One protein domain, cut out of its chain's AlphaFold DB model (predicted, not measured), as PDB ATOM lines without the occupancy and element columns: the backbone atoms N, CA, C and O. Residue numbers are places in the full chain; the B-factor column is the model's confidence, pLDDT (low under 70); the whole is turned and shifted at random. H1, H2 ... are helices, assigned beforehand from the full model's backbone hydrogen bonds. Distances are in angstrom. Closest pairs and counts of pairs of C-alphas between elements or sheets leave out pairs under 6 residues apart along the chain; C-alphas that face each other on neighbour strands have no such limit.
ATOM      1  N   GLU A  85     149.886 241.466 205.822       65.50
ATOM      2  CA  GLU A  85     151.013 242.033 206.576       65.50
ATOM      3  C   GLU A  85     150.987 241.651 208.069       65.50
ATOM      4  O   GLU A  85     152.023 241.376 208.666       65.50
ATOM      5  N   ARG A  86     149.788 241.551 208.662       63.66
ATOM      6  CA  ARG A  86     149.577 241.022 210.020       63.66
ATOM      7  C   ARG A  86     150.117 239.596 210.181       63.66
ATOM      8  O   ARG A  86     150.786 239.316 211.165       63.66
ATOM      9  N   GLU A  87     149.786 238.712 209.245       67.88
ATOM     10  CA  GLU A  87     150.144 237.290 209.302       67.88
ATOM     11  C   GLU A  87     151.644 237.114 209.060       67.88
ATOM     12  O   GLU A  87     152.295 236.330 209.743       67.88
ATOM     13  N   GLY A  88     152.217 237.914 208.155       67.25
ATOM     14  CA  GLY A  88     153.661 237.970 207.938       67.25
ATOM     15  C   GLY A  88     154.432 238.402 209.190       67.25
ATOM     16  O   GLY A  88     155.367 237.711 209.591       67.25
ATOM     17  N   LYS A  89     153.998 239.485 209.854       67.75
ATOM     18  CA  LYS A  89     154.652 240.043 211.057       67.75
ATOM     19  C   LYS A  89     154.658 239.099 212.263       67.75
ATOM     20  O   LYS A  89     155.558 239.186 213.090       67.75
ATOM     21  N   GLU A  90     153.666 238.219 212.384       73.69
ATOM     22  CA  GLU A  90     153.614 237.223 213.465       73.69
ATOM     23  C   GLU A  90     154.540 236.020 213.194       73.69
ATOM     24  O   GLU A  90     155.031 235.374 214.119       73.69
ATOM     25  N   LEU A  91     154.812 235.725 211.920       75.25
ATOM     26  CA  LEU A  91     155.549 234.534 211.491       75.25
ATOM     27  C   LEU A  91     157.057 234.763 211.305       75.25
ATOM     28  O   LEU A  91     157.850 233.817 211.448       75.25
ATOM     29  N   MET A  92     157.454 235.983 210.939       83.75
ATOM     30  CA  MET A  92     158.818 236.313 210.522       83.75
ATOM     31  C   MET A  92     159.117 237.819 210.587       83.75
ATOM     32  O   MET A  92     158.215 238.647 210.705       83.75
ATOM     33  N   THR A  93     160.403 238.178 210.520       89.12
ATOM     34  CA  THR A  93     160.836 239.586 210.431       89.12
ATOM     35  C   THR A  93     160.530 240.176 209.048       89.12
ATOM     36  O   THR A  93     160.294 239.429 208.100       89.12
ATOM     37  N   SER A  94     160.570 241.506 208.897       86.75
ATOM     38  CA  SER A  94     160.372 242.160 207.588       86.75
ATOM     39  C   SER A  94     161.379 241.679 206.538       86.75
ATOM     40  O   SER A  94     160.996 241.330 205.429       86.75
ATOM     41  N   VAL A  95     162.650 241.550 206.921       89.06
ATOM     42  CA  VAL A  95     163.713 241.050 206.035       89.06
ATOM     43  C   VAL A  95     163.461 239.597 205.618       89.06
ATOM     44  O   VAL A  95     163.639 239.239 204.456       89.06
ATOM     45  N   GLU A  96     163.019 238.745 206.549       90.62
ATOM     46  CA  GLU A  96     162.647 237.364 206.220       90.62
ATOM     47  C   GLU A  96     161.407 237.302 205.313       90.62
ATOM     48  O   GLU A  96     161.325 236.419 204.461       90.62
ATOM     49  N   MET A  97     160.462 238.231 205.473       89.56
ATOM     50  CA  MET A  97     159.253 238.330 204.655       89.56
ATOM     51  C   MET A  97     159.575 238.711 203.209       89.56
ATOM     52  O   MET A  97     159.108 238.036 202.290       89.56
ATOM     53  N   ASP A  98     160.441 239.701 202.999       90.38
ATOM     54  CA  ASP A  98     160.901 240.089 201.660       90.38
ATOM     55  C   ASP A  98     161.680 238.952 200.984       90.38
ATOM     56  O   ASP A  98     161.436 238.619 199.821       90.38
ATOM     57  N   ALA A  99     162.556 238.280 201.739       93.00
ATOM     58  CA  ALA A  99     163.272 237.094 201.278       93.00
ATOM     59  C   ALA A  99     162.311 235.958 200.882       93.00
ATOM     60  O   ALA A  99     162.486 235.325 199.839       93.00
ATOM     61  N   PHE A 100     161.276 235.706 201.688       91.81
ATOM     62  CA  PHE A 100     160.259 234.696 201.403       91.81
ATOM     63  C   PHE A 100     159.481 235.014 200.119       91.81
ATOM     64  O   PHE A 100     159.334 234.137 199.267       91.81
ATOM     65  N   PHE A 101     159.029 236.258 199.938       89.44
ATOM     66  CA  PHE A 101     158.316 236.661 198.724       89.44
ATOM     67  C   PHE A 101     159.189 236.589 197.478       89.44
ATOM     68  O   PHE A 101     158.743 236.071 196.453       89.44
ATOM     69  N   GLY A 102     160.439 237.049 197.570       91.31
ATOM     70  CA  GLY A 102     161.400 236.928 196.478       91.31
ATOM     71  C   GLY A 102     161.581 235.471 196.048       91.31
ATOM     72  O   GLY A 102     161.573 235.171 194.854       91.31
ATOM     73  N   LEU A 103     161.649 234.547 197.010       91.31
ATOM     74  CA  LEU A 103     161.732 233.113 196.736       91.31
ATOM     75  C   LEU A 103     160.430 232.536 196.160       91.31
ATOM     76  O   LEU A 103     160.503 231.723 195.241       91.31
ATOM     77  N   GLU A 104     159.246 232.946 196.620       89.56
ATOM     78  CA  GLU A 104     157.973 232.482 196.039       89.56
ATOM     79  C   GLU A 104     157.841 232.921 194.570       89.56
ATOM     80  O   GLU A 104     157.481 232.128 193.701       89.56
ATOM     81  N   ILE A 105     158.234 234.157 194.254       87.75
ATOM     82  CA  ILE A 105     158.246 234.659 192.874       87.75
ATOM     83  C   ILE A 105     159.287 233.903 192.040       87.75
ATOM     84  O   ILE A 105     158.981 233.424 190.945       87.75
ATOM     85  N   ALA A 106     160.508 233.739 192.555       88.50
ATOM     86  CA  ALA A 106     161.575 233.045 191.838       88.50
ATOM     87  C   ALA A 106     161.232 231.567 191.574       88.50
ATOM     88  O   ALA A 106     161.509 231.048 190.488       88.50
ATOM     89  N   THR A 107     160.579 230.898 192.531       85.75
ATOM     90  CA  THR A 107     160.080 229.525 192.349       85.75
ATOM     91  C   THR A 107     158.907 229.439 191.374       85.75
ATOM     92  O   THR A 107     158.801 228.441 190.669       85.75
ATOM     93  N   SER A 108     158.076 230.479 191.265       84.25
ATOM     94  CA  SER A 108     156.975 230.532 190.296       84.25
ATOM     95  C   SER A 108     157.437 230.741 188.849       84.25
ATOM     96  O   SER A 108     156.710 230.367 187.928       84.25
ATOM     97  N   ILE A 109     158.588 231.382 188.631       84.12
ATOM     98  CA  ILE A 109     159.091 231.715 187.285       84.12
ATOM     99  C   ILE A 109     160.029 230.626 186.749       84.12
ATOM    100  O   ILE A 109     160.096 230.394 185.540       84.12
ATOM    101  N   SER A 110     160.779 229.963 187.630       78.25
ATOM    102  CA  SER A 110     161.767 228.974 187.211       78.25
ATOM    103  C   SER A 110     161.121 227.628 186.852       78.25
ATOM    104  O   SER A 110     160.275 227.140 187.598       78.25
ATOM    105  N   PRO A 111     161.550 226.962 185.765       72.00
ATOM    106  CA  PRO A 111     160.915 225.742 185.263       72.00
ATOM    107  C   PRO A 111     161.257 224.466 186.059       72.00
ATOM    108  O   PRO A 111     161.076 223.365 185.537       72.00
ATOM    109  N   PHE A 112     161.777 224.570 187.287       72.25
ATOM    110  CA  PHE A 112     162.062 223.386 188.100       72.25
ATOM    111  C   PHE A 112     160.760 222.707 188.523       72.25
ATOM    112  O   PHE A 112     159.839 223.340 189.037       72.25
ATOM    113  N   THR A 113     160.691 221.394 188.313       68.50
ATOM    114  CA  THR A 113     159.484 220.611 188.601       68.50
ATOM    115  C   THR A 113     159.312 220.337 190.089       68.50
ATOM    116  O   THR A 113     158.193 220.104 190.541       68.50
ATOM    117  N   GLU A 114     160.401 220.368 190.862       82.00
ATOM    118  CA  GLU A 114     160.372 220.058 192.287       82.00
ATOM    119  C   GLU A 114     161.056 221.131 193.133       82.00
ATOM    120  O   GLU A 114     162.191 221.536 192.890       82.00
ATOM    121  N   LEU A 115     160.403 221.508 194.236       83.94
ATOM    122  CA  LEU A 115     160.918 222.505 195.178       83.94
ATOM    123  C   LEU A 115     162.311 222.144 195.737       83.94
ATOM    124  O   LEU A 115     163.093 223.013 196.107       83.94
ATOM    125  N   ALA A 116     162.635 220.849 195.819       84.56
ATOM    126  CA  ALA A 116     163.938 220.379 196.285       84.56
ATOM    127  C   ALA A 116     165.095 220.772 195.354       84.56
ATOM    128  O   ALA A 116     166.235 220.858 195.811       84.56
ATOM    129  N   GLU A 117     164.817 220.988 194.068       88.31
ATOM    130  CA  GLU A 117     165.834 221.275 193.057       88.31
ATOM    131  C   GLU A 117     166.393 222.688 193.206       88.31
ATOM    132  O   GLU A 117     167.595 222.872 193.049       88.31
ATOM    133  N   PHE A 118     165.569 223.650 193.630       87.81
ATOM    134  CA  PHE A 118     165.974 225.038 193.881       87.81
ATOM    135  C   PHE A 118     167.092 225.173 194.924       87.81
ATOM    136  O   PHE A 118     167.999 225.984 194.755       87.81
ATOM    137  N   TRP A 119     167.066 224.330 195.963       91.19
ATOM    138  CA  TRP A 119     168.089 224.265 197.017       91.19
ATOM    139  C   TRP A 119     169.072 223.102 196.828       91.19
ATOM    140  O   TRP A 119     169.763 222.706 197.770       91.19
ATOM    141  N   SER A 120     169.117 222.499 195.638       87.81
ATOM    142  CA  SER A 120     170.062 221.419 195.373       87.81
ATOM    143  C   SER A 120     171.497 221.939 195.358       87.81
ATOM    144  O   SER A 120     171.775 223.037 194.892       87.81
ATOM    145  N   THR A 121     172.430 221.116 195.834       84.25
ATOM    146  CA  THR A 121     173.877 221.359 195.705       84.25
ATOM    147  C   THR A 121     174.488 220.566 194.548       84.25
ATOM    148  O   THR A 121     175.710 220.438 194.452       84.25
ATOM    149  N   LYS A 122     173.656 219.927 193.720       82.00
ATOM    150  CA  LYS A 122     174.120 219.128 192.586       82.00
ATOM    151  C   LYS A 122     174.659 220.057 191.500       82.00
ATOM    152  O   LYS A 122     174.108 221.119 191.246       82.00
ATOM    153  N   LEU A 123     175.718 219.632 190.813       71.94
ATOM    154  CA  LEU A 123     176.195 220.339 189.625       71.94
ATOM    155  C   LEU A 123     175.043 220.439 188.615       71.94
ATOM    156  O   LEU A 123     174.403 219.428 188.325       71.94
ATOM    157  N   PHE A 124     174.801 221.646 188.104       68.69
ATOM    158  CA  PHE A 124     173.734 221.991 187.151       68.69
ATOM    159  C   PHE A 124     172.295 222.043 187.704       68.69
ATOM    160  O   PHE A 124     171.389 222.348 186.931       68.69
ATOM    161  N   LEU A 125     172.066 221.796 189.002       71.81
ATOM    162  CA  LEU A 125     170.752 221.933 189.649       71.81
ATOM    163  C   LEU A 125     170.837 222.882 190.847       71.81
ATOM    164  O   LEU A 125     171.746 222.765 191.663       71.81
ATOM    165  N   GLY A 126     169.833 223.745 190.987       71.94
ATOM    166  CA  GLY A 126     169.757 224.710 192.080       71.94
ATOM    167  C   GLY A 126     170.628 225.943 191.857       71.94
ATOM    168  O   GLY A 126     171.647 225.909 191.166       71.94
ATOM    169  N   GLN A 127     170.199 227.058 192.437       80.75
ATOM    170  CA  GLN A 127     170.907 228.334 192.382       80.75
ATOM    171  C   GLN A 127     171.364 228.679 193.802       80.75
ATOM    172  O   GLN A 127     170.575 228.611 194.745       80.75
ATOM    173  N   ASN A 128     172.651 229.009 193.969       84.12
ATOM    174  CA  ASN A 128     173.250 229.233 195.294       84.12
ATOM    175  C   ASN A 128     172.506 230.321 196.084       84.12
ATOM    176  O   ASN A 128     172.316 230.190 197.294       84.12
ATOM    177  N   ASP A 129     171.991 231.315 195.364       88.00
ATOM    178  CA  ASP A 129     171.246 232.442 195.916       88.00
ATOM    179  C   ASP A 129     170.000 232.001 196.693       88.00
ATOM    180  O   ASP A 129     169.659 232.640 197.683       88.00
ATOM    181  N   PHE A 130     169.361 230.873 196.347       90.12
ATOM    182  CA  PHE A 130     168.216 230.356 197.108       90.12
ATOM    183  C   PHE A 130     168.629 229.956 198.523       90.12
ATOM    184  O   PHE A 130     167.991 230.351 199.497       90.12
ATOM    185  N   ALA A 131     169.720 229.197 198.649       89.69
ATOM    186  CA  ALA A 131     170.235 228.769 199.946       89.69
ATOM    187  C   ALA A 131     170.844 229.932 200.742       89.69
ATOM    188  O   ALA A 131     170.751 229.926 201.968       89.69
ATOM    189  N   SER A 132     171.431 230.915 200.050       91.12
ATOM    190  CA  SER A 132     171.957 232.137 200.666       91.12
ATOM    191  C   SER A 132     170.852 233.065 201.176       91.12
ATOM    192  O   SER A 132     171.031 233.704 202.207       91.12
ATOM    193  N   THR A 133     169.721 233.143 200.469       92.94
ATOM    194  CA  THR A 133     168.583 234.003 200.826       92.94
ATOM    195  C   THR A 133     167.814 233.430 202.011       92.94
ATOM    196  O   THR A 133     167.547 234.131 202.983       92.94
ATOM    197  N   MET A 134     167.462 232.141 201.961       93.81
ATOM    198  CA  MET A 134     166.779 231.475 203.068       93.81
ATOM    199  C   MET A 134     166.969 229.956 202.994       93.81
ATOM    200  O   MET A 134     166.799 229.360 201.929       93.81
ATOM    201  N   PRO A 135     167.247 229.263 204.113       93.00
ATOM    202  CA  PRO A 135     167.346 227.809 204.096       93.00
ATOM    203  C   PRO A 135     165.987 227.166 203.787       93.00
ATOM    204  O   PRO A 135     164.958 227.555 204.344       93.00
ATOM    205  N   ARG A 136     165.995 226.098 202.975       91.69
ATOM    206  CA  ARG A 136     164.788 225.370 202.536       91.69
ATOM    207  C   ARG A 136     163.816 225.041 203.671       91.69
ATOM    208  O   ARG A 136     162.611 225.201 203.513       91.69
ATOM    209  N   ASN A 137     164.333 224.591 204.816       92.69
ATOM    210  CA  ASN A 137     163.508 224.225 205.970       92.69
ATOM    211  C   ASN A 137     162.727 225.426 206.528       92.69
ATOM    212  O   ASN A 137     161.576 225.269 206.929       92.69
ATOM    213  N   ARG A 138     163.338 226.619 206.550       92.88
ATOM    214  CA  ARG A 138     162.685 227.850 207.017       92.88
ATOM    215  C   ARG A 138     161.606 228.281 206.028       92.88
ATOM    216  O   ARG A 138     160.473 228.486 206.449       92.88
ATOM    217  N   TYR A 139     161.933 228.284 204.735       91.62
ATOM    218  CA  TYR A 139     160.983 228.582 203.662       91.62
ATOM    219  C   TYR A 139     159.758 227.653 203.705       91.62
ATOM    220  O   TYR A 139     158.625 228.121 203.738       91.62
ATOM    221  N   GLN A 140     159.959 226.336 203.811       90.56
ATOM    222  CA  GLN A 140     158.853 225.374 203.897       90.56
ATOM    223  C   GLN A 140     158.011 225.532 205.169       90.56
ATOM    224  O   GLN A 140     156.800 225.339 205.120       90.56
ATOM    225  N   ASN A 141     158.631 225.887 206.297       90.38
ATOM    226  CA  ASN A 141     157.920 226.135 207.551       90.38
ATOM    227  C   ASN A 141     157.002 227.359 207.441       90.38
ATOM    228  O   ASN A 141     155.841 227.280 207.834       90.38
ATOM    229  N   ILE A 142     157.511 228.459 206.877       89.25
ATOM    230  CA  ILE A 142     156.720 229.672 206.625       89.25
ATOM    231  C   ILE A 142     155.588 229.341 205.654       89.25
ATOM    232  O   ILE A 142     154.427 229.571 205.978       89.25
ATOM    233  N   ARG A 143     155.913 228.697 204.527       86.38
ATOM    234  CA  ARG A 143     154.939 228.327 203.498       86.38
ATOM    235  C   ARG A 143     153.806 227.467 204.051       86.38
ATOM    236  O   ARG A 143     152.649 227.792 203.823       86.38
ATOM    237  N   GLY A 144     154.124 226.429 204.828       86.12
ATOM    238  CA  GLY A 144     153.119 225.560 205.450       86.12
ATOM    239  C   GLY A 144     152.175 226.322 206.380       86.12
ATOM    240  O   GLY A 144     150.964 226.156 206.305       86.12
ATOM    241  N   LYS A 145     152.712 227.234 207.196       83.62
ATOM    242  CA  LYS A 145     151.902 228.064 208.100       83.62
ATOM    243  C   LYS A 145     151.026 229.073 207.365       83.62
ATOM    244  O   LYS A 145     149.936 229.363 207.835       83.62
ATOM    245  N   THR A 146     151.485 229.594 206.228       75.62
ATOM    246  CA  THR A 146     150.682 230.509 205.404       75.62
ATOM    247  C   THR A 146     149.591 229.784 204.623       75.62
ATOM    248  O   THR A 146     148.536 230.366 204.407       75.62
ATOM    249  N   THR A 147     149.820 228.524 204.230       67.00
ATOM    250  CA  THR A 147     148.844 227.725 203.471       67.00
ATOM    251  C   THR A 147     147.794 227.038 204.333       67.00
ATOM    252  O   THR A 147     146.735 226.694 203.823       67.00
ATOM    253  N   ASP A 148     148.079 226.831 205.621       57.00
ATOM    254  CA  ASP A 148     147.172 226.161 206.563       57.00
ATOM    255  C   ASP A 148     146.210 227.129 207.286       57.00
ATOM    256  O   ASP A 148     145.488 226.709 208.194       57.00
ATOM    257  N   SER A 149     146.157 228.413 206.908       45.03
ATOM    258  CA  SER A 149     145.177 229.346 207.481       45.03
ATOM    259  C   SER A 149     143.745 228.884 207.153       45.03
ATOM    260  O   SER A 149     143.408 228.739 205.974       45.03
ATOM    261  N   PRO A 150     142.885 228.646 208.164       44.44
ATOM    262  CA  PRO A 150     141.529 228.158 207.950       44.44
ATOM    263  C   PRO A 150     140.696 229.220 207.223       44.44
ATOM    264  O   PRO A 150     140.671 230.384 207.626       44.44
ATOM    265  N   SER A 151     140.051 228.790 206.135       38.41
ATOM    266  CA  SER A 151     139.020 229.546 205.409       38.41
ATOM    267  C   SER A 151     137.795 229.836 206.268       38.41
ATOM    268  O   SER A 151     137.466 228.987 207.129       38.41
TER     269      SER A 151
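AT A GLANCE: This is residues 85 to 151 of the 151 residues of the protein "DDE_Tnp_1_7 domain-containing protein" of Phytophthora parasitica (strain INRA-310) (UniProt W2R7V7). Two longer helices, H2 and H5, cross at nearly a right angle, with three shorter helices round them: H1 near the first part of H2 and the middle of H5, and H3 and H4 toward the other end of the model. The packing is open, for no helix clearly touches another; the loop of residues 119 to 127 and the tail of residues 148 to 151 lie at opposite ends of the long axis. The printed part has 67 residues with five named helices, H1 to H5 in order along the chain, and no named strand; the class is all helix. The whole is compact, with a radius of gyration of the C-alphas of 12.5 A, and elongated, spanning 39 by 25 by 19 A.

IN THESE COORDINATES: Find C-alpha 94 at (160.372, 242.160, 207.588); from there H2, residues 94 to 109, runs 22.9 A to C-alpha 109 at (159.091, 231.715, 187.285). Look next at H5, residues 136 to 147, which runs 16.1 A and ends at C-alpha 147, at (148.844, 227.725, 203.471). H1 is residues 85 to 91, 10.0 A long. H3 is residues 115 to 118, 5.8 A, and H4 is residues 128 to 133, 8.7 A.

HOW THE PARTS SIT: Start at H2, the longest helix. H5 is close to it but not clearly touching, about perpendicular at 89 degrees; the closest C-alphas, those of Phe 100 and Tyr 139, are 6.6 A apart. H4 is also close to H2 but not clearly touching, with the closest C-alphas, of Ala 99 and Thr 133, 6.2 A apart; they run opposite ways at a shallow tilt of 34.6 degrees, only just short of steep. H1 is close to H2 but not clearly touching, about perpendicular at 78 degrees, with the closest C-alphas, of Gly 88 and Met 97, 6.5 A apart. H3 is close to H2 but not clearly touching: the closest C-alphas, of Thr 107 and Phe 118, are 7.6 A apart. H4 and H5 meet only through their link. H1 is apart from H3 and H4. In the backbones of H1, H2, H4 and H5 every O i to N i+4 pair is within hydrogen-bond range; H3 is too short for such a pair.

THE WHOLE: The two C-alphas farthest apart, of Leu 123 and Ser 151, are 41.4 A apart. The printed part has no cut, and Ser 151 is the chain's last residue. No link is long; that from H3 to H4, 9 residues, is short, and the others are tight. The mean pLDDT of the printed part is 81.4; look for values under 70 at residues 85 to 89, 113, 124 and 147 to 151.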